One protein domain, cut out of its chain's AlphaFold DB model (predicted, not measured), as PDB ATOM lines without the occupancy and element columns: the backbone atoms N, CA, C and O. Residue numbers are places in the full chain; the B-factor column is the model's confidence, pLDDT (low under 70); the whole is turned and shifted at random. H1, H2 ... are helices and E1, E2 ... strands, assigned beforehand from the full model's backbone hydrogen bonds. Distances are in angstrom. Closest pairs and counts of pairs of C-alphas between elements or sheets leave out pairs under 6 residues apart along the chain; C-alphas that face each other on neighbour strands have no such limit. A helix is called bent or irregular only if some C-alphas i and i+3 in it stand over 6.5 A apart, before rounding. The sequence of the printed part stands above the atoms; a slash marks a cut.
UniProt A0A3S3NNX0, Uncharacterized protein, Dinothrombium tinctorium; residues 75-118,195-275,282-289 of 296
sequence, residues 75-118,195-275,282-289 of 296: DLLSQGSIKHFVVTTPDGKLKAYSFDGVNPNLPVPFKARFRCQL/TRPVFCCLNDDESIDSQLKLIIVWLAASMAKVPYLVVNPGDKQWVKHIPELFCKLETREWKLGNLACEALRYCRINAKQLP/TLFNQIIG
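Overview. This is residues 75 to 118, 195 to 275 and 282 to 289 of the 296 residues of an uncharacterized protein of Dinothrombium tinctorium (UniProt A0A3S3NNX0). The model is a long row of parts: helix H1 alone at one end, then the two-stranded hairpin E1 and E2, then the parallel pair E3 and E4, then H2 beside that pair, and a cluster of H3, H4 and H5 at the other end. The contacts along the row are few, and residues 75 to 81 stick out beside the hairpin. The printed part has 133 residues with five named helices and four named strands, in the order E1 E2 H1 E3 H2 E4 H3 H4 H5, and its class is mixed, helices and strands. It is loose, with a radius of gyration of the C-alphas of 19.7 A, and elongated, with spans of 63 by 32 by 24 A.

Along the chain. E1 is residues 84 to 88, 13.6 A long, from C-alpha 84 at (67.525, 166.308, 186.862). E2 is residues 94 to 98, 13.3 A, and H1 is residues 108 to 117, 15.3 A. After a cut come E3, residues 198 to 201, H2, residues 210 to 223, 20.0 A, and E4, residues 229 to 232. H3 is residues 237 to 251, 23.5 A, and irregular: C-alphas 240 and 243 are 7.1 A apart. H4, residues 256 to 272, is 24.7 A long, and H5, residues 283 to 288, ends with C-alpha 288 at (99.100, 167.699, 166.869).

Arrangement. E1 and E2 form an antiparallel hairpin, with N 85 and O 97 2.9 A apart, within hydrogen-bond range. H1 is apart from E1 and touches no helix. The closest C-alphas of E1 and E3, Val 87 and Phe 199, are 7.5 A apart. E3 and E4 are parallel, with N 200 and O 230 2.9 A apart, within hydrogen-bond range. E3, H2 and E4 make a strand-helix-strand unit, two parallel neighbour strands with a helix between them in the chain, and its crossover is right-handed. H2 touches H4, through residues 256 to 263 of H4 alone, at a shallow tilt of 30 degrees, opposite ways; the closest C-alphas, Leu 219 and Leu 256, are 6.7 A apart. H5 is the hub: it touches H3, closest at the C-alphas of Leu 245 and Ile 288, 5.8 A; H4, closest at those of Tyr 266 and Leu 283, 6.3 A; and only just H2, with 3 pairs of C-alphas within 8 A, closest at those of Gln 211 and Leu 283, 6.4 A. Every O i to N i+4 pair is within hydrogen-bond range in H2, H4 and H5, but 4 of 6 in H1 and 7 of 11 in H3.

Size, cuts and confidence. The two C-alphas farthest apart, Cys 116 and Leu 274, are 65.4 A apart. Residues 119 to 194 and 276 to 281 are not printed, with C-alpha gaps of 30.7 A and 13.6 A. Of the links that are printed whole, none is long. The mean pLDDT of the printed part is 77.0, and 47 residues are under 70, among them 75 to 86 and 97 to 118.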
ATOM      1  N   ASP A  75      81.009 157.663 191.043       42.25
ATOM      2  CA  ASP A  75      81.300 158.907 191.754       42.25
ATOM      3  C   ASP A  75      80.398 160.098 191.360       42.25
ATOM      4  O   ASP A  75      80.198 161.001 192.170       42.25
ATOM      5  N   LEU A  76      79.788 160.107 190.163       43.59
ATOM      6  CA  LEU A  76      78.708 161.048 189.810       43.59
ATOM      7  C   LEU A  76      77.364 160.641 190.439       43.59
ATOM      8  O   LEU A  76      76.525 161.500 190.711       43.59
ATOM      9  N   LEU A  77      77.159 159.342 190.666       41.47
ATOM     10  CA  LEU A  77      75.933 158.764 191.227       41.47
ATOM     11  C   LEU A  77      75.906 158.841 192.765       41.47
ATOM     12  O   LEU A  77      74.837 158.980 193.356       41.47
ATOM     13  N   SER A  78      77.073 158.818 193.416       42.47
ATOM     14  CA  SER A  78      77.209 158.890 194.877       42.47
ATOM     15  C   SER A  78      77.058 160.310 195.439       42.47
ATOM     16  O   SER A  78      76.772 160.481 196.624       42.47
ATOM     17  N   GLN A  79      77.142 161.348 194.598       47.28
ATOM     18  CA  GLN A  79      76.956 162.748 195.001       47.28
ATOM     19  C   GLN A  79      75.481 163.195 195.077       47.28
ATOM     20  O   GLN A  79      75.185 164.336 194.735       47.28
ATOM     21  N   GLY A  80      74.548 162.327 195.495       42.78
ATOM     22  CA  GLY A  80      73.220 162.599 196.104       42.78
ATOM     23  C   GLY A  80      72.287 163.728 195.599       42.78
ATOM     24  O   GLY A  80      71.247 163.977 196.209       42.78
ATOM     25  N   SER A  81      72.607 164.446 194.524       49.28
ATOM     26  CA  SER A  81      72.025 165.755 194.193       49.28
ATOM     27  C   SER A  81      71.654 165.908 192.720       49.28
ATOM     28  O   SER A  81      70.905 166.822 192.366       49.28
ATOM     29  N   ILE A  82      72.095 164.990 191.860       50.94
ATOM     30  CA  ILE A  82      71.760 165.004 190.436       50.94
ATOM     31  C   ILE A  82      70.411 164.300 190.246       50.94
ATOM     32  O   ILE A  82      70.336 163.114 189.953       50.94
ATOM     33  N   LYS A  83      69.315 165.038 190.459       56.91
ATOM     34  CA  LYS A  83      67.939 164.534 190.249       56.91
ATOM     35  C   LYS A  83      67.395 164.837 188.848       56.91
ATOM     36  O   LYS A  83      66.444 164.194 188.405       56.91
ATOM     37  N   HIS A  84      68.001 165.798 188.145       55.59
ATOM     38  CA  HIS A  84      67.525 166.308 186.862       55.59
ATOM     39  C   HIS A  84      68.692 166.682 185.947       55.59
ATOM     40  O   HIS A  84      69.608 167.385 186.375       55.59
ATOM     41  N   PHE A  85      68.615 166.284 184.680       60.69
ATOM     42  CA  PHE A  85      69.484 166.779 183.618       60.69
ATOM     43  C   PHE A  85      68.636 167.303 182.453       60.69
ATOM     44  O   PHE A  85      67.507 166.865 182.230       60.69
ATOM     45  N   VAL A  86      69.149 168.307 181.744       66.12
ATOM     46  CA  VAL A  86      68.469 168.943 180.608       66.12
ATOM     47  C   VAL A  86      69.288 168.665 179.361       66.12
ATOM     48  O   VAL A  86      70.498 168.870 179.361       66.12
ATOM     49  N   VAL A  87      68.626 168.189 178.312       73.19
ATOM     50  CA  VAL A  87      69.227 167.833 177.028       73.19
ATOM     51  C   VAL A  87      68.607 168.706 175.948       73.19
ATOM     52  O   VAL A  87      67.387 168.872 175.900       73.19
ATOM     53  N   THR A  88      69.436 169.253 175.067       62.56
ATOM     54  CA  THR A  88      68.964 169.960 173.873       62.56
ATOM     55  C   THR A  88      68.759 168.951 172.751       62.56
ATOM     56  O   THR A  88      69.659 168.181 172.425       62.56
ATOM     57  N   THR A  89      67.556 168.927 172.189       66.88
ATOM     58  CA  THR A  89      67.202 168.082 171.040       66.88
ATOM     59  C   THR A  89      67.826 168.612 169.740       66.88
ATOM     60  O   THR A  89      68.207 169.785 169.701       66.88
ATOM     61  N   PRO A  90      67.894 167.799 168.665       48.75
ATOM     62  CA  PRO A  90      68.375 168.242 167.348       48.75
ATOM     63  C   PRO A  90      67.641 169.479 166.805       48.75
ATOM     64  O   PRO A  90      68.250 170.322 166.160       48.75
ATOM     65  N   ASP A  91      66.364 169.652 167.164       66.56
ATOM     66  CA  ASP A  91      65.543 170.810 166.779       66.56
ATOM     67  C   ASP A  91      65.802 172.067 167.640       66.56
ATOM     68  O   ASP A  91      65.033 173.030 167.603       66.56
ATOM     69  N   GLY A  92      66.813 172.045 168.515       61.00
ATOM     70  CA  GLY A  92      67.134 173.147 169.427       61.00
ATOM     71  C   GLY A  92      66.185 173.291 170.624       61.00
ATOM     72  O   GLY A  92      66.317 174.231 171.409       61.00
ATOM     73  N   LYS A  93      65.229 172.371 170.815       58.25
ATOM     74  CA  LYS A  93      64.301 172.400 171.960       58.25
ATOM     75  C   LYS A  93      64.931 171.759 173.191       58.25
ATOM     76  O   LYS A  93      65.511 170.676 173.100       58.25
ATOM     77  N   LEU A  94      64.761 172.389 174.351       62.19
ATOM     78  CA  LEU A  94      65.205 171.852 175.638       62.19
ATOM     79  C   LEU A  94      64.238 170.770 176.134       62.19
ATOM     80  O   LEU A  94      63.027 170.988 176.190       62.19
ATOM     81  N   LYS A  95      64.774 169.616 176.534       71.38
ATOM     82  CA  LYS A  95      64.024 168.508 177.127       71.38
ATOM     83  C   LYS A  95      64.666 168.104 178.450       71.38
ATOM     84  O   LYS A  95      65.847 167.777 178.507       71.38
ATOM     85  N   ALA A  96      63.891 168.167 179.526       71.19
ATOM     86  CA  ALA A  96      64.341 167.763 180.851       71.19
ATOM     87  C   ALA A  96      64.065 166.272 181.071       71.19
ATOM     88  O   ALA A  96      62.963 165.795 180.797       71.19
ATOM     89  N   TYR A  97      65.055 165.568 181.605       67.38
ATOM     90  CA  TYR A  97      64.945 164.192 182.061       67.38
ATOM     91  C   TYR A  97      65.221 164.170 183.562       67.38
ATOM     92  O   TYR A  97      66.190 164.758 184.051       67.38
ATOM     93  N   SER A  98      64.334 163.537 184.320       60.53
ATOM     94  CA  SER A  98      64.602 163.185 185.708       60.53
ATOM     95  C   SER A  98      65.168 161.776 185.771       60.53
ATOM     96  O   SER A  98      64.826 160.905 184.972       60.53
ATOM     97  N   PHE A  99      66.063 161.572 186.731       53.72
ATOM     98  CA  PHE A  99      66.749 160.298 186.933       53.72
ATOM     99  C   PHE A  99      65.789 159.154 187.307       53.72
ATOM    100  O   PHE A  99      66.108 157.992 187.105       53.72
ATOM    101  N   ASP A 100      64.583 159.472 187.786       61.72
ATOM    102  CA  ASP A 100      63.538 158.488 188.090       61.72
ATOM    103  C   ASP A 100      62.918 157.833 186.838       61.72
ATOM    104  O   ASP A 100      62.049 156.977 186.971       61.72
ATOM    105  N   GLY A 101      63.327 158.227 185.622       57.12
ATOM    106  CA  GLY A 101      62.754 157.723 184.368       57.12
ATOM    107  C   GLY A 101      61.313 158.187 184.130       57.12
ATOM    108  O   GLY A 101      60.692 157.822 183.130       57.12
ATOM    109  N   VAL A 102      60.765 159.018 185.021       58.72
ATOM    110  CA  VAL A 102      59.386 159.485 184.951       58.72
ATOM    111  C   VAL A 102      59.363 160.821 184.232       58.72
ATOM    112  O   VAL A 102      59.948 161.800 184.678       58.72
ATOM    113  N   ASN A 103      58.642 160.896 183.116       59.50
ATOM    114  CA  ASN A 103      58.489 162.142 182.373       59.50
ATOM    115  C   ASN A 103      58.026 163.287 183.314       59.50
ATOM    116  O   ASN A 103      56.966 163.174 183.947       59.50
ATOM    117  N   PRO A 104      58.768 164.411 183.402       63.94
ATOM    118  CA  PRO A 104      58.435 165.517 184.299       63.94
ATOM    119  C   PRO A 104      57.094 166.183 183.961       63.94
ATOM    120  O   PRO A 104      56.533 166.863 184.819       63.94
ATOM    121  N   ASN A 105      56.536 165.935 182.776       65.94
ATOM    122  CA  ASN A 105      55.236 166.452 182.353       65.94
ATOM    123  C   ASN A 105      54.058 165.519 182.693       65.94
ATOM    124  O   ASN A 105      52.917 165.846 182.378       65.94
ATOM    125  N   LEU A 106      54.296 164.365 183.334       65.88
ATOM    126  CA  LEU A 106      53.206 163.491 183.772       65.88
ATOM    127  C   LEU A 106      52.410 164.125 184.930       65.88
ATOM    128  O   LEU A 106      53.017 164.698 185.847       65.88
ATOM    129  N   PRO A 107      51.068 163.993 184.943       66.12
ATOM    130  CA  PRO A 107      50.248 164.461 186.053       66.12
ATOM    131  C   PRO A 107      50.661 163.779 187.365       66.12
ATOM    132  O   PRO A 107      50.995 162.593 187.388       66.12
ATOM    133  N   VAL A 108      50.618 164.526 188.471       60.69
ATOM    134  CA  VAL A 108      51.076 164.097 189.811       60.69
ATOM    135  C   VAL A 108      50.573 162.702 190.247       60.69
ATOM    136  O   VAL A 108      51.392 161.949 190.778       60.69
ATOM    137  N   PRO A 109      49.315 162.283 189.980       59.47
ATOM    138  CA  PRO A 109      48.842 160.943 190.344       59.47
ATOM    139  C   PRO A 109      49.640 159.807 189.690       59.47
ATOM    140  O   PRO A 109      49.856 158.764 190.303       59.47
ATOM    141  N   PHE A 110      50.130 160.016 188.464       57.59
ATOM    142  CA  PHE A 110      50.935 159.026 187.748       57.59
ATOM    143  C   PHE A 110      52.357 158.953 188.313       57.59
ATOM    144  O   PHE A 110      52.889 157.859 188.471       57.59
ATOM    145  N   LYS A 111      52.941 160.094 188.714       60.19
ATOM    146  CA  LYS A 111      54.277 160.155 189.344       60.19
ATOM    147  C   LYS A 111      54.341 159.423 190.687       60.19
ATOM    148  O   LYS A 111      55.376 158.850 191.013       60.19
ATOM    149  N   ALA A 112      53.257 159.430 191.465       60.75
ATOM    150  CA  ALA A 112      53.215 158.765 192.768       60.75
ATOM    151  C   ALA A 112      53.326 157.234 192.650       60.75
ATOM    152  O   ALA A 112      54.029 156.609 193.437       60.75
ATOM    153  N   ARG A 113      52.704 156.633 191.626       55.97
ATOM    154  CA  ARG A 113      52.683 155.172 191.446       55.97
ATOM    155  C   ARG A 113      54.062 154.580 191.132       55.97
ATOM    156  O   ARG A 113      54.395 153.534 191.674       55.97
ATOM    157  N   PHE A 114      54.872 155.266 190.321       55.91
ATOM    158  CA  PHE A 114      56.246 154.837 190.012       55.91
ATOM    159  C   PHE A 114      57.194 154.983 191.209       55.91
ATOM    160  O   PHE A 114      58.127 154.205 191.355       55.91
ATOM    161  N   ARG A 115      56.925 155.944 192.104       57.09
ATOM    162  CA  ARG A 115      57.699 156.125 193.340       57.09
ATOM    163  C   ARG A 115      57.399 155.061 194.394       57.09
ATOM    164  O   ARG A 115      58.284 154.743 195.174       57.09
ATOM    165  N   CYS A 116      56.185 154.511 194.412       50.56
ATOM    166  CA  CYS A 116      55.819 153.450 195.353       50.56
ATOM    167  C   CYS A 116      56.386 152.080 194.958       50.56
ATOM    168  O   CYS A 116      56.738 151.309 195.838       50.56
ATOM    169  N   GLN A 117      56.547 151.788 193.661       51.12
ATOM    170  CA  GLN A 117      57.062 150.482 193.220       51.12
ATOM    171  C   GLN A 117      58.523 150.224 193.618       51.12
ATOM    172  O   GLN A 117      58.893 149.075 193.806       51.12
ATOM    173  N   LEU A 118      59.331 151.273 193.800       47.91
ATOM    174  CA  LEU A 118      60.733 151.155 194.221       47.91
ATOM    175  C   LEU A 118      60.919 150.924 195.731       47.91
ATOM    176  O   LEU A 118      62.033 150.654 196.159       47.91
ATOM    177  N   THR A 195      78.913 175.030 189.436       67.06
ATOM    178  CA  THR A 195      78.839 175.198 187.996       67.06
ATOM    179  C   THR A 195      78.486 173.842 187.420       67.06
ATOM    180  O   THR A 195      79.179 172.846 187.616       67.06
ATOM    181  N   ARG A 196      77.318 173.784 186.784       77.81
ATOM    182  CA  ARG A 196      76.815 172.554 186.181       77.81
ATOM    183  C   ARG A 196      77.680 172.189 184.971       77.81
ATOM    184  O   ARG A 196      78.214 173.096 184.330       77.81
ATOM    185  N   PRO A 197      77.800 170.893 184.642       81.00
ATOM    186  CA  PRO A 197      78.411 170.483 183.385       81.00
ATOM    187  C   PRO A 197      77.661 171.113 182.207       81.00
ATOM    188  O   PRO A 197      76.439 171.292 182.257       81.00
ATOM    189  N   VAL A 198      78.398 171.447 181.150       82.06
ATOM    190  CA  VAL A 198      77.827 172.003 179.920       82.06
ATOM    191  C   VAL A 198      77.784 170.910 178.865       82.06
ATOM    192  O   VAL A 198      78.791 170.259 178.594       82.06
ATOM    193  N   PHE A 199      76.609 170.732 178.268       84.00
ATOM    194  CA  PHE A 199      76.405 169.870 177.114       84.00
ATOM    195  C   PHE A 199      76.317 170.726 175.849       84.00
ATOM    196  O   PHE A 199      75.551 171.692 175.810       84.00
ATOM    197  N   CYS A 200      77.090 170.381 174.823       84.44
ATOM    198  CA  CYS A 200      77.111 171.094 173.552       84.44
ATOM    199  C   CYS A 200      76.947 170.121 172.378       84.44
ATOM    200  O   CYS A 200      77.695 169.152 172.256       84.44
ATOM    201  N   CYS A 201      75.987 170.405 171.498       82.69
ATOM    202  CA  CYS A 201      75.894 169.767 170.190       82.69
ATOM    203  C   CYS A 201      76.643 170.621 169.171       82.69
ATOM    204  O   CYS A 201      76.384 171.821 169.048       82.69
ATOM    205  N   LEU A 202      77.549 170.001 168.422       82.06
ATOM    206  CA  LEU A 202      78.189 170.657 167.291       82.06
ATOM    207  C   LEU A 202      77.269 170.517 166.080       82.06
ATOM    208  O   LEU A 202      77.359 169.542 165.345       82.06
ATOM    209  N   ASN A 203      76.359 171.477 165.907       73.88
ATOM    210  CA  ASN A 203      75.443 171.490 164.767       73.88
ATOM    211  C   ASN A 203      76.218 171.463 163.438       73.88
ATOM    212  O   ASN A 203      77.259 172.124 163.296       73.88
ATOM    213  N   ASP A 204      75.650 170.768 162.453       67.88
ATOM    214  CA  ASP A 204      76.187 170.592 161.101       67.88
ATOM    215  C   ASP A 204      76.059 171.839 160.212       67.88
ATOM    216  O   ASP A 204      75.914 171.724 158.999       67.88
ATOM    217  N   ASP A 205      76.143 173.051 160.771       71.06
ATOM    218  CA  ASP A 205      76.273 174.232 159.917       71.06
ATOM    219  C   ASP A 205      77.592 174.113 159.142       71.06
ATOM    220  O   ASP A 205      78.669 174.343 159.709       71.06
ATOM    221  N   GLU A 206      77.487 173.739 157.863       69.19
ATOM    222  CA  GLU A 206      78.602 173.477 156.941       69.19
ATOM    223  C   GLU A 206      79.490 174.707 156.713       69.19
ATOM    224  O   GLU A 206      80.608 174.603 156.219       69.19
ATOM    225  N   SER A 207      79.010 175.891 157.095       75.38
ATOM    226  CA  SER A 207      79.718 177.159 156.934       75.38
ATOM    227  C   SER A 207      80.918 177.324 157.868       75.38
ATOM    228  O   SER A 207      81.787 178.151 157.595       75.38
ATOM    229  N   ILE A 208      80.971 176.581 158.978       80.81
ATOM    230  CA  ILE A 208      82.017 176.730 159.992       80.81
ATOM    231  C   ILE A 208      82.617 175.362 160.308       80.81
ATOM    232  O   ILE A 208      81.908 174.422 160.666       80.81
ATOM    233  N   ASP A 209      83.947 175.294 160.263       88.38
ATOM    234  CA  ASP A 209      84.718 174.104 160.613       88.38
ATOM    235  C   ASP A 209      84.350 173.578 162.016       88.38
ATOM    236  O   ASP A 209      84.439 174.277 163.031       88.38
ATOM    237  N   SER A 210      83.917 172.318 162.071       89.50
ATOM    238  CA  SER A 210      83.471 171.663 163.307       89.50
ATOM    239  C   SER A 210      84.572 171.481 164.366       89.50
ATOM    240  O   SER A 210      84.272 171.557 165.560       89.50
ATOM    241  N   GLN A 211      85.840 171.321 163.970       91.94
ATOM    242  CA  GLN A 211      86.972 171.276 164.903       91.94
ATOM    243  C   GLN A 211      87.208 172.654 165.520       91.94
ATOM    244  O   GLN A 211      87.433 172.769 166.725       91.94
ATOM    245  N   LEU A 212      87.102 173.714 164.715       92.62
ATOM    246  CA  LEU A 212      87.186 175.084 165.209       92.62
ATOM    247  C   LEU A 212      86.053 175.394 166.196       92.62
ATOM    248  O   LEU A 212      86.322 175.961 167.258       92.62
ATOM    249  N   LYS A 213      84.811 174.974 165.900       92.00
ATOM    250  CA  LYS A 213      83.681 175.102 166.841       92.00
ATOM    251  C   LYS A 213      84.001 174.437 168.180       92.00
ATOM    252  O   LYS A 213      83.823 175.069 169.220       92.00
ATOM    253  N   LEU A 214      84.517 173.203 168.161       92.62
ATOM    254  CA  LEU A 214      84.908 172.494 169.382       92.62
ATOM    255  C   LEU A 214      85.923 173.299 170.198       92.62
ATOM    256  O   LEU A 214      85.717 173.493 171.395       92.62
ATOM    257  N   ILE A 215      87.003 173.770 169.568       94.12
ATOM    258  CA  ILE A 215      88.047 174.523 170.272       94.12
ATOM    259  C   ILE A 215      87.484 175.815 170.867       94.12
ATOM    260  O   ILE A 215      87.789 176.130 172.012       94.12
ATOM    261  N   ILE A 216      86.614 176.536 170.158       93.62
ATOM    262  CA  ILE A 216      85.969 177.746 170.689       93.62
ATOM    263  C   ILE A 216      85.110 177.423 171.919       93.62
ATOM    264  O   ILE A 216      85.208 178.115 172.934       93.62
ATOM    265  N   VAL A 217      84.298 176.363 171.859       92.62
ATOM    266  CA  VAL A 217      83.459 175.932 172.989       92.62
ATOM    267  C   VAL A 217      84.321 175.491 174.171       92.62
ATOM    268  O   VAL A 217      84.029 175.852 175.310       92.62
ATOM    269  N   TRP A 218      85.414 174.773 173.916       93.25
ATOM    270  CA  TRP A 218      86.386 174.399 174.940       93.25
ATOM    271  C   TRP A 218      86.993 175.643 175.597       93.25
ATOM    272  O   TRP A 218      86.965 175.763 176.826       93.25
ATOM    273  N   LEU A 219      87.473 176.606 174.805       93.75
ATOM    274  CA  LEU A 219      88.021 177.862 175.318       93.75
ATOM    275  C   LEU A 219      87.007 178.579 176.221       93.75
ATOM    276  O   LEU A 219      87.336 178.936 177.353       93.75
ATOM    277  N   ALA A 220      85.763 178.714 175.760       92.56
ATOM    278  CA  ALA A 220      84.686 179.339 176.520       92.56
ATOM    279  C   ALA A 220      84.379 178.589 177.830       92.56
ATOM    280  O   ALA A 220      84.301 179.213 178.889       92.56
ATOM    281  N   ALA A 221      84.266 177.257 177.786       91.06
ATOM    282  CA  ALA A 221      84.011 176.424 178.961       91.06
ATOM    283  C   ALA A 221      85.138 176.532 180.001       91.06
ATOM    284  O   ALA A 221      84.871 176.637 181.199       91.06
ATOM    285  N   SER A 222      86.393 176.581 179.541       90.88
ATOM    286  CA  SER A 222      87.559 176.762 180.415       90.88
ATOM    287  C   SER A 222      87.574 178.145 181.067       90.88
ATOM    288  O   SER A 222      87.793 178.248 182.272       90.88
ATOM    289  N   MET A 223      87.287 179.213 180.309       89.56
ATOM    290  CA  MET A 223      87.179 180.569 180.868       89.56
ATOM    291  C   MET A 223      86.040 180.687 181.884       89.56
ATOM    292  O   MET A 223      86.190 181.357 182.904       89.56
ATOM    293  N   ALA A 224      84.923 180.005 181.626       88.00
ATOM    294  CA  ALA A 224      83.771 179.947 182.518       88.00
ATOM    295  C   ALA A 224      83.978 179.020 183.733       88.00
ATOM    296  O   ALA A 224      83.080 178.917 184.568       88.00
ATOM    297  N   LYS A 225      85.145 178.363 183.853       85.88
ATOM    298  CA  LYS A 225      85.474 177.417 184.933       85.88
ATOM    299  C   LYS A 225      84.409 176.326 185.088       85.88
ATOM    300  O   LYS A 225      84.007 175.968 186.198       85.88
ATOM    301  N   VAL A 226      83.918 175.830 183.955       84.50
ATOM    302  CA  VAL A 226      82.984 174.706 183.918       84.50
ATOM    303  C   VAL A 226      83.768 173.429 184.226       84.50
ATOM    304  O   VAL A 226      84.800 173.203 183.597       84.50
ATOM    305  N   PRO A 227      83.297 172.575 185.151       79.38
ATOM    306  CA  PRO A 227      84.052 171.393 185.559       79.38
ATOM    307  C   PRO A 227      84.126 170.324 184.461       79.38
ATOM    308  O   PRO A 227      85.130 169.629 184.357       79.38
ATOM    309  N   TYR A 228      83.084 170.208 183.628       82.56
ATOM    310  CA  TYR A 228      83.010 169.221 182.550       82.56
ATOM    311  C   TYR A 228      82.335 169.797 181.307       82.56
ATOM    312  O   TYR A 228      81.273 170.425 181.394       82.56
ATOM    313  N   LEU A 229      82.932 169.522 180.150       86.94
ATOM    314  CA  LEU A 229      82.363 169.806 178.841       86.94
ATOM    315  C   LEU A 229      82.029 168.480 178.153       86.94
ATOM    316  O   LEU A 229      82.920 167.706 177.811       86.94
ATOM    317  N   VAL A 230      80.740 168.236 177.942       87.94
ATOM    318  CA  VAL A 230      80.236 167.071 177.213       87.94
ATOM    319  C   VAL A 230      79.864 167.534 175.815       87.94
ATOM    320  O   VAL A 230      79.031 168.426 175.653       87.94
ATOM    321  N   VAL A 231      80.490 166.947 174.802       87.44
ATOM    322  CA  VAL A 231      80.255 167.319 173.406       87.44
ATOM    323  C   VAL A 231      79.644 166.135 172.685       87.44
ATOM    324  O   VAL A 231      80.171 165.030 172.773       87.44
ATOM    325  N   ASN A 232      78.542 166.363 171.972       86.50
ATOM    326  CA  ASN A 232      78.031 165.409 170.997       86.50
ATOM    327  C   ASN A 232      78.614 165.766 169.622       86.50
ATOM    328  O   ASN A 232      78.228 166.794 169.053       86.50
ATOM    329  N   PRO A 233      79.554 164.963 169.102       82.25
ATOM    330  CA  PRO A 233      80.185 165.244 167.827       82.25
ATOM    331  C   PRO A 233      79.407 164.706 166.618       82.25
ATOM    332  O   PRO A 233      79.849 164.941 165.498       82.25
ATOM    333  N   GLY A 234      78.303 163.973 166.808       83.00
ATOM    334  CA  GLY A 234      77.625 163.267 165.714       83.00
ATOM    335  C   GLY A 234      78.546 162.239 165.043       83.00
ATOM    336  O   GLY A 234      79.314 161.558 165.720       83.00
ATOM    337  N   ASP A 235      78.518 162.176 163.710       81.81
ATOM    338  CA  ASP A 235      79.273 161.191 162.910       81.81
ATOM    339  C   ASP A 235      80.691 161.654 162.520       81.81
ATOM    340  O   ASP A 235      81.325 161.126 161.599       81.81
ATOM    341  N   LYS A 236      81.222 162.685 163.187       83.88
ATOM    342  CA  LYS A 236      82.504 163.279 162.798       83.88
ATOM    343  C   LYS A 236      83.683 162.374 163.170       83.88
ATOM    344  O   LYS A 236      83.920 162.052 164.330       83.88
ATOM    345  N   GLN A 237      84.514 162.039 162.183       85.88
ATOM    346  CA  GLN A 237      85.664 161.145 162.377       85.88
ATOM    347  C   GLN A 237      86.797 161.760 163.209       85.88
ATOM    348  O   GLN A 237      87.562 161.030 163.842       85.88
ATOM    349  N   TRP A 238      86.894 163.095 163.256       87.25
ATOM    350  CA  TRP A 238      87.970 163.788 163.969       87.25
ATOM    351  C   TRP A 238      87.931 163.590 165.489       87.25
ATOM    352  O   TRP A 238      88.918 163.858 166.169       87.25
ATOM    353  N   VAL A 239      86.828 163.068 166.028       88.00
ATOM    354  CA  VAL A 239      86.657 162.734 167.451       88.00
ATOM    355  C   VAL A 239      87.734 161.770 167.938       88.00
ATOM    356  O   VAL A 239      88.216 161.895 169.061       88.00
ATOM    357  N   LYS A 240      88.174 160.858 167.064       88.25
ATOM    358  CA  LYS A 240      89.235 159.886 167.357       88.25
ATOM    359  C   LYS A 240      90.572 160.550 167.705       88.25
ATOM    360  O   LYS A 240      91.369 159.957 168.419       88.25
ATOM    361  N   HIS A 241      90.798 161.781 167.247       89.69
ATOM    362  CA  HIS A 241      92.024 162.538 167.499       89.69
ATOM    363  C   HIS A 241      91.957 163.406 168.763       89.69
ATOM    364  O   HIS A 241      92.965 164.003 169.132       89.69
ATOM    365  N   ILE A 242      90.810 163.495 169.452       90.25
ATOM    366  CA  ILE A 242      90.689 164.297 170.681       90.25
ATOM    367  C   ILE A 242      91.682 163.830 171.763       90.25
ATOM    368  O   ILE A 242      92.386 164.685 172.298       90.25
ATOM    369  N   PRO A 243      91.815 162.526 172.087       88.19
ATOM    370  CA  PRO A 243      92.771 162.090 173.109       88.19
ATOM    371  C   PRO A 243      94.221 162.454 172.760       88.19
ATOM    372  O   PRO A 243      94.981 162.906 173.614       88.19
ATOM    373  N   GLU A 244      94.591 162.315 171.487       90.44
ATOM    374  CA  GLU A 244      95.914 162.688 170.984       90.44
ATOM    375  C   GLU A 244      96.154 164.201 171.085       90.44
ATOM    376  O   GLU A 244      97.212 164.637 171.544       90.44
ATOM    377  N   LEU A 245      95.149 165.002 170.724       91.88
ATOM    378  CA  LEU A 245      95.162 166.451 170.884       91.88
ATOM    379  C   LEU A 245      95.422 166.837 172.346       91.88
ATOM    380  O   LEU A 245      96.316 167.640 172.605       91.88
ATOM    381  N   PHE A 246      94.700 166.240 173.301       89.88
ATOM    382  CA  PHE A 246      94.921 166.475 174.734       89.88
ATOM    383  C   PHE A 246      96.343 166.132 175.165       89.88
ATOM    384  O   PHE A 246      97.013 166.972 175.763       89.88
ATOM    385  N   CYS A 247      96.820 164.941 174.806       88.81
ATOM    386  CA  CYS A 247      98.170 164.494 175.132       88.81
ATOM    387  C   CYS A 247      99.232 165.477 174.609       88.81
ATOM    388  O   CYS A 247     100.167 165.837 175.326       88.81
ATOM    389  N   LYS A 248      99.067 165.990 173.383       91.25
ATOM    390  CA  LYS A 248      99.977 166.990 172.801       91.25
ATOM    391  C   LYS A 248      99.920 168.338 173.516       91.25
ATOM    392  O   LYS A 248     100.968 168.954 173.702       91.25
ATOM    393  N   LEU A 249      98.732 168.798 173.904       91.12
ATOM    394  CA  LEU A 249      98.572 170.040 174.664       91.12
ATOM    395  C   LEU A 249      99.225 169.940 176.045       91.12
ATOM    396  O   LEU A 249      99.907 170.875 176.460       91.12
ATOM    397  N   GLU A 250      99.063 168.798 176.714       88.94
ATOM    398  CA  GLU A 250      99.664 168.517 178.018       88.94
ATOM    399  C   GLU A 250     101.189 168.392 177.920       88.94
ATOM    400  O   GLU A 250     101.903 169.077 178.644       88.94
ATOM    401  N   THR A 251     101.699 167.620 176.953       90.81
ATOM    402  CA  THR A 251     103.148 167.441 176.719       90.81
ATOM    403  C   THR A 251     103.860 168.764 176.444       90.81
ATOM    404  O   THR A 251     105.016 168.945 176.812       90.81
ATOM    405  N   ARG A 252     103.186 169.699 175.765       90.12
ATOM    406  CA  ARG A 252     103.739 171.026 175.463       90.12
ATOM    407  C   ARG A 252     103.477 172.057 176.561       90.12
ATOM    408  O   ARG A 252     103.834 173.218 176.370       90.12
ATOM    409  N   GLU A 253     102.816 171.668 177.650       91.19
ATOM    410  CA  GLU A 253     102.393 172.555 178.740       91.19
ATOM    411  C   GLU A 253     101.612 173.784 178.239       91.19
ATOM    412  O   GLU A 253     101.765 174.912 178.720       91.19
ATOM    413  N   TRP A 254     100.776 173.588 177.214       93.19
ATOM    414  CA  TRP A 254     100.035 174.689 176.616       93.19
ATOM    415  C   TRP A 254      98.982 175.229 177.572       93.19
ATOM    416  O   TRP A 254      98.210 174.498 178.186       93.19
ATOM    417  N   LYS A 255      98.909 176.555 177.644       91.62
ATOM    418  CA  LYS A 255      97.842 177.260 178.350       91.62
ATOM    419  C   LYS A 255      96.699 177.571 177.399       91.62
ATOM    420  O   LYS A 255      96.834 177.502 176.174       91.62
ATOM    421  N   LEU A 256      95.586 178.021 177.969       91.25
ATOM    422  CA  LEU A 256      94.408 178.433 177.211       91.25
ATOM    423  C   LEU A 256      94.735 179.473 176.125       91.25
ATOM    424  O   LEU A 256      94.244 179.389 175.002       91.25
ATOM    425  N   GLY A 257      95.627 180.416 176.446       92.12
ATOM    426  CA  GLY A 257      96.104 181.428 175.502       92.12
ATOM    427  C   GLY A 257      96.863 180.839 174.310       92.12
ATOM    428  O   GLY A 257      96.681 181.310 173.193       92.12
ATOM    429  N   ASN A 258      97.659 179.782 174.505       94.06
ATOM    430  CA  ASN A 258      98.380 179.119 173.412       94.06
ATOM    431  C   ASN A 258      97.405 178.450 172.438       94.06
ATOM    432  O   ASN A 258      97.518 178.637 171.227       94.06
ATOM    433  N   LEU A 259      96.409 177.736 172.972       93.88
ATOM    434  CA  LEU A 259      95.366 177.102 172.168       93.88
ATOM    435  C   LEU A 259      94.545 178.140 171.384       93.88
ATOM    436  O   LEU A 259      94.292 177.959 170.192       93.88
ATOM    437  N   ALA A 260      94.189 179.262 172.021       94.75
ATOM    438  CA  ALA A 260      93.501 180.369 171.359       94.75
ATOM    439  C   ALA A 260      94.346 180.990 170.232       94.75
ATOM    440  O   ALA A 260      93.831 181.255 169.145       94.75
ATOM    441  N   CYS A 261      95.649 181.180 170.455       94.44
ATOM    442  CA  CYS A 261      96.568 181.673 169.431       94.44
ATOM    443  C   CYS A 261      96.635 180.739 168.216       94.44
ATOM    444  O   CYS A 261      96.623 181.222 167.082       94.44
ATOM    445  N   GLU A 262      96.656 179.421 168.423       93.25
ATOM    446  CA  GLU A 262      96.648 178.459 167.318       93.25
ATOM    447  C   GLU A 262      95.324 178.439 166.554       93.25
ATOM    448  O   GLU A 262      95.338 178.424 165.320       93.25
ATOM    449  N   ALA A 263      94.188 178.537 167.249       93.88
ATOM    450  CA  ALA A 263      92.886 178.687 166.602       93.88
ATOM    451  C   ALA A 263      92.831 179.965 165.741       93.88
ATOM    452  O   ALA A 263      92.409 179.928 164.586       93.88
ATOM    453  N   LEU A 264      93.345 181.093 166.245       94.12
ATOM    454  CA  LEU A 264      93.439 182.337 165.472       94.12
ATOM    455  C   LEU A 264      94.393 182.212 164.279       94.12
ATOM    456  O   LEU A 264      94.110 182.747 163.203       94.12
ATOM    457  N   ARG A 265      95.522 181.515 164.449       92.12
ATOM    458  CA  ARG A 265      96.469 181.242 163.362       92.12
ATOM    459  C   ARG A 265      95.802 180.426 162.258       92.12
ATOM    460  O   ARG A 265      95.932 180.793 161.095       92.12
ATOM    461  N   TYR A 266      95.041 179.400 162.630       91.62
ATOM    462  CA  TYR A 266      94.258 178.584 161.705       91.62
ATOM    463  C   TYR A 266      93.249 179.428 160.916       91.62
ATOM    464  O   TYR A 266      93.283 179.432 159.686       91.62
ATOM    465  N   CYS A 267      92.442 180.251 161.596       90.75
ATOM    466  CA  CYS A 267      91.488 181.148 160.937       90.75
ATOM    467  C   CYS A 267      92.169 182.106 159.948       90.75
ATOM    468  O   CYS A 267      91.672 182.319 158.845       90.75
ATOM    469  N   ARG A 268      93.324 182.679 160.316       90.31
ATOM    470  CA  ARG A 268      94.086 183.587 159.439       90.31
ATOM    471  C   ARG A 268      94.650 182.887 158.210       90.31
ATOM    472  O   ARG A 268      94.741 183.519 157.162       90.31
ATOM    473  N   ILE A 269      95.079 181.635 158.347       86.12
ATOM    474  CA  ILE A 269      95.600 180.843 157.232       86.12
ATOM    475  C   ILE A 269      94.452 180.501 156.282       86.12
ATOM    476  O   ILE A 269      94.543 180.818 155.098       86.12
ATOM    477  N   ASN A 270      93.344 179.977 156.805       82.75
ATOM    478  CA  ASN A 270      92.184 179.614 155.992       82.75
ATOM    479  C   ASN A 270      91.526 180.820 155.316       82.75
ATOM    480  O   ASN A 270      91.080 180.710 154.184       82.75
ATOM    481  N   ALA A 271      91.513 181.991 155.959       81.06
ATOM    482  CA  ALA A 271      90.991 183.211 155.342       81.06
ATOM    483  C   ALA A 271      91.856 183.722 154.174       81.06
ATOM    484  O   ALA A 271      91.366 184.464 153.326       81.06
ATOM    485  N   LYS A 272      93.151 183.375 154.147       77.56
ATOM    486  CA  LYS A 272      94.102 183.814 153.112       77.56
ATOM    487  C   LYS A 272      94.254 182.815 151.969       77.56
ATOM    488  O   LYS A 272      94.710 183.205 150.897       77.56
ATOM    489  N   GLN A 273      93.934 181.545 152.194       67.56
ATOM    490  CA  GLN A 273      94.028 180.518 151.165       67.56
ATOM    491  C   GLN A 273      92.763 180.542 150.297       67.56
ATOM    492  O   GLN A 273      91.667 180.251 150.765       67.56
ATOM    493  N   LEU A 274      92.921 180.871 149.007       57.47
ATOM    494  CA  LEU A 274      91.992 180.378 147.985       57.47
ATOM    495  C   LEU A 274      92.035 178.839 148.014       57.47
ATOM    496  O   LEU A 274      93.082 178.303 148.379       57.47
ATOM    497  N   PRO A 275      90.963 178.126 147.623       55.03
ATOM    498  CA  PRO A 275      90.899 176.665 147.666       55.03
ATOM    499  C   PRO A 275      91.904 176.040 146.681       55.03
ATOM    500  O   PRO A 275      91.560 175.616 145.580       55.03
ATOM    501  N   THR A 282      93.739 170.505 158.602       88.81
ATOM    502  CA  THR A 282      92.764 170.568 159.690       88.81
ATOM    503  C   THR A 282      93.370 171.281 160.899       88.81
ATOM    504  O   THR A 282      94.597 171.302 161.075       88.81
ATOM    505  N   LEU A 283      92.526 171.875 161.745       91.12
ATOM    506  CA  LEU A 283      92.979 172.531 162.974       91.12
ATOM    507  C   LEU A 283      93.701 171.532 163.887       91.12
ATOM    508  O   LEU A 283      94.729 171.854 164.481       91.12
ATOM    509  N   PHE A 284      93.207 170.298 163.954       92.88
ATOM    510  CA  PHE A 284      93.822 169.254 164.767       92.88
ATOM    511  C   PHE A 284      95.201 168.865 164.245       92.88
ATOM    512  O   PHE A 284      96.139 168.825 165.035       92.88
ATOM    513  N   ASN A 285      95.373 168.693 162.931       90.44
ATOM    514  CA  ASN A 285      96.690 168.408 162.350       90.44
ATOM    515  C   ASN A 285      97.677 169.556 162.596       90.44
ATOM    516  O   ASN A 285      98.861 169.319 162.826       90.44
ATOM    517  N   GLN A 286      97.201 170.807 162.591       90.00
ATOM    518  CA  GLN A 286      98.030 171.963 162.931       90.00
ATOM    519  C   GLN A 286      98.517 171.924 164.389       90.00
ATOM    520  O   GLN A 286      99.652 172.326 164.650       90.00
ATOM    521  N   ILE A 287      97.684 171.463 165.325       91.25
ATOM    522  CA  ILE A 287      98.032 171.406 166.750       91.25
ATOM    523  C   ILE A 287      98.870 170.163 167.060       91.25
ATOM    524  O   ILE A 287      99.936 170.285 167.665       91.25
ATOM    525  N   ILE A 288      98.425 168.983 166.633       91.19
ATOM    526  CA  ILE A 288      99.100 167.699 166.869       91.19
ATOM    527  C   ILE A 288     100.474 167.681 166.182       91.19
ATOM    528  O   ILE A 288     101.451 167.188 166.755       91.19
ATOM    529  N   GLY A 289     100.566 168.329 165.018       82.25
ATOM    530  CA  GLY A 289     101.686 168.231 164.093       82.25
ATOM    531  C   GLY A 289     101.475 167.052 163.151       82.25
ATOM    532  O   GLY A 289     100.988 165.997 163.553       82.25
TER     533      GLY A 289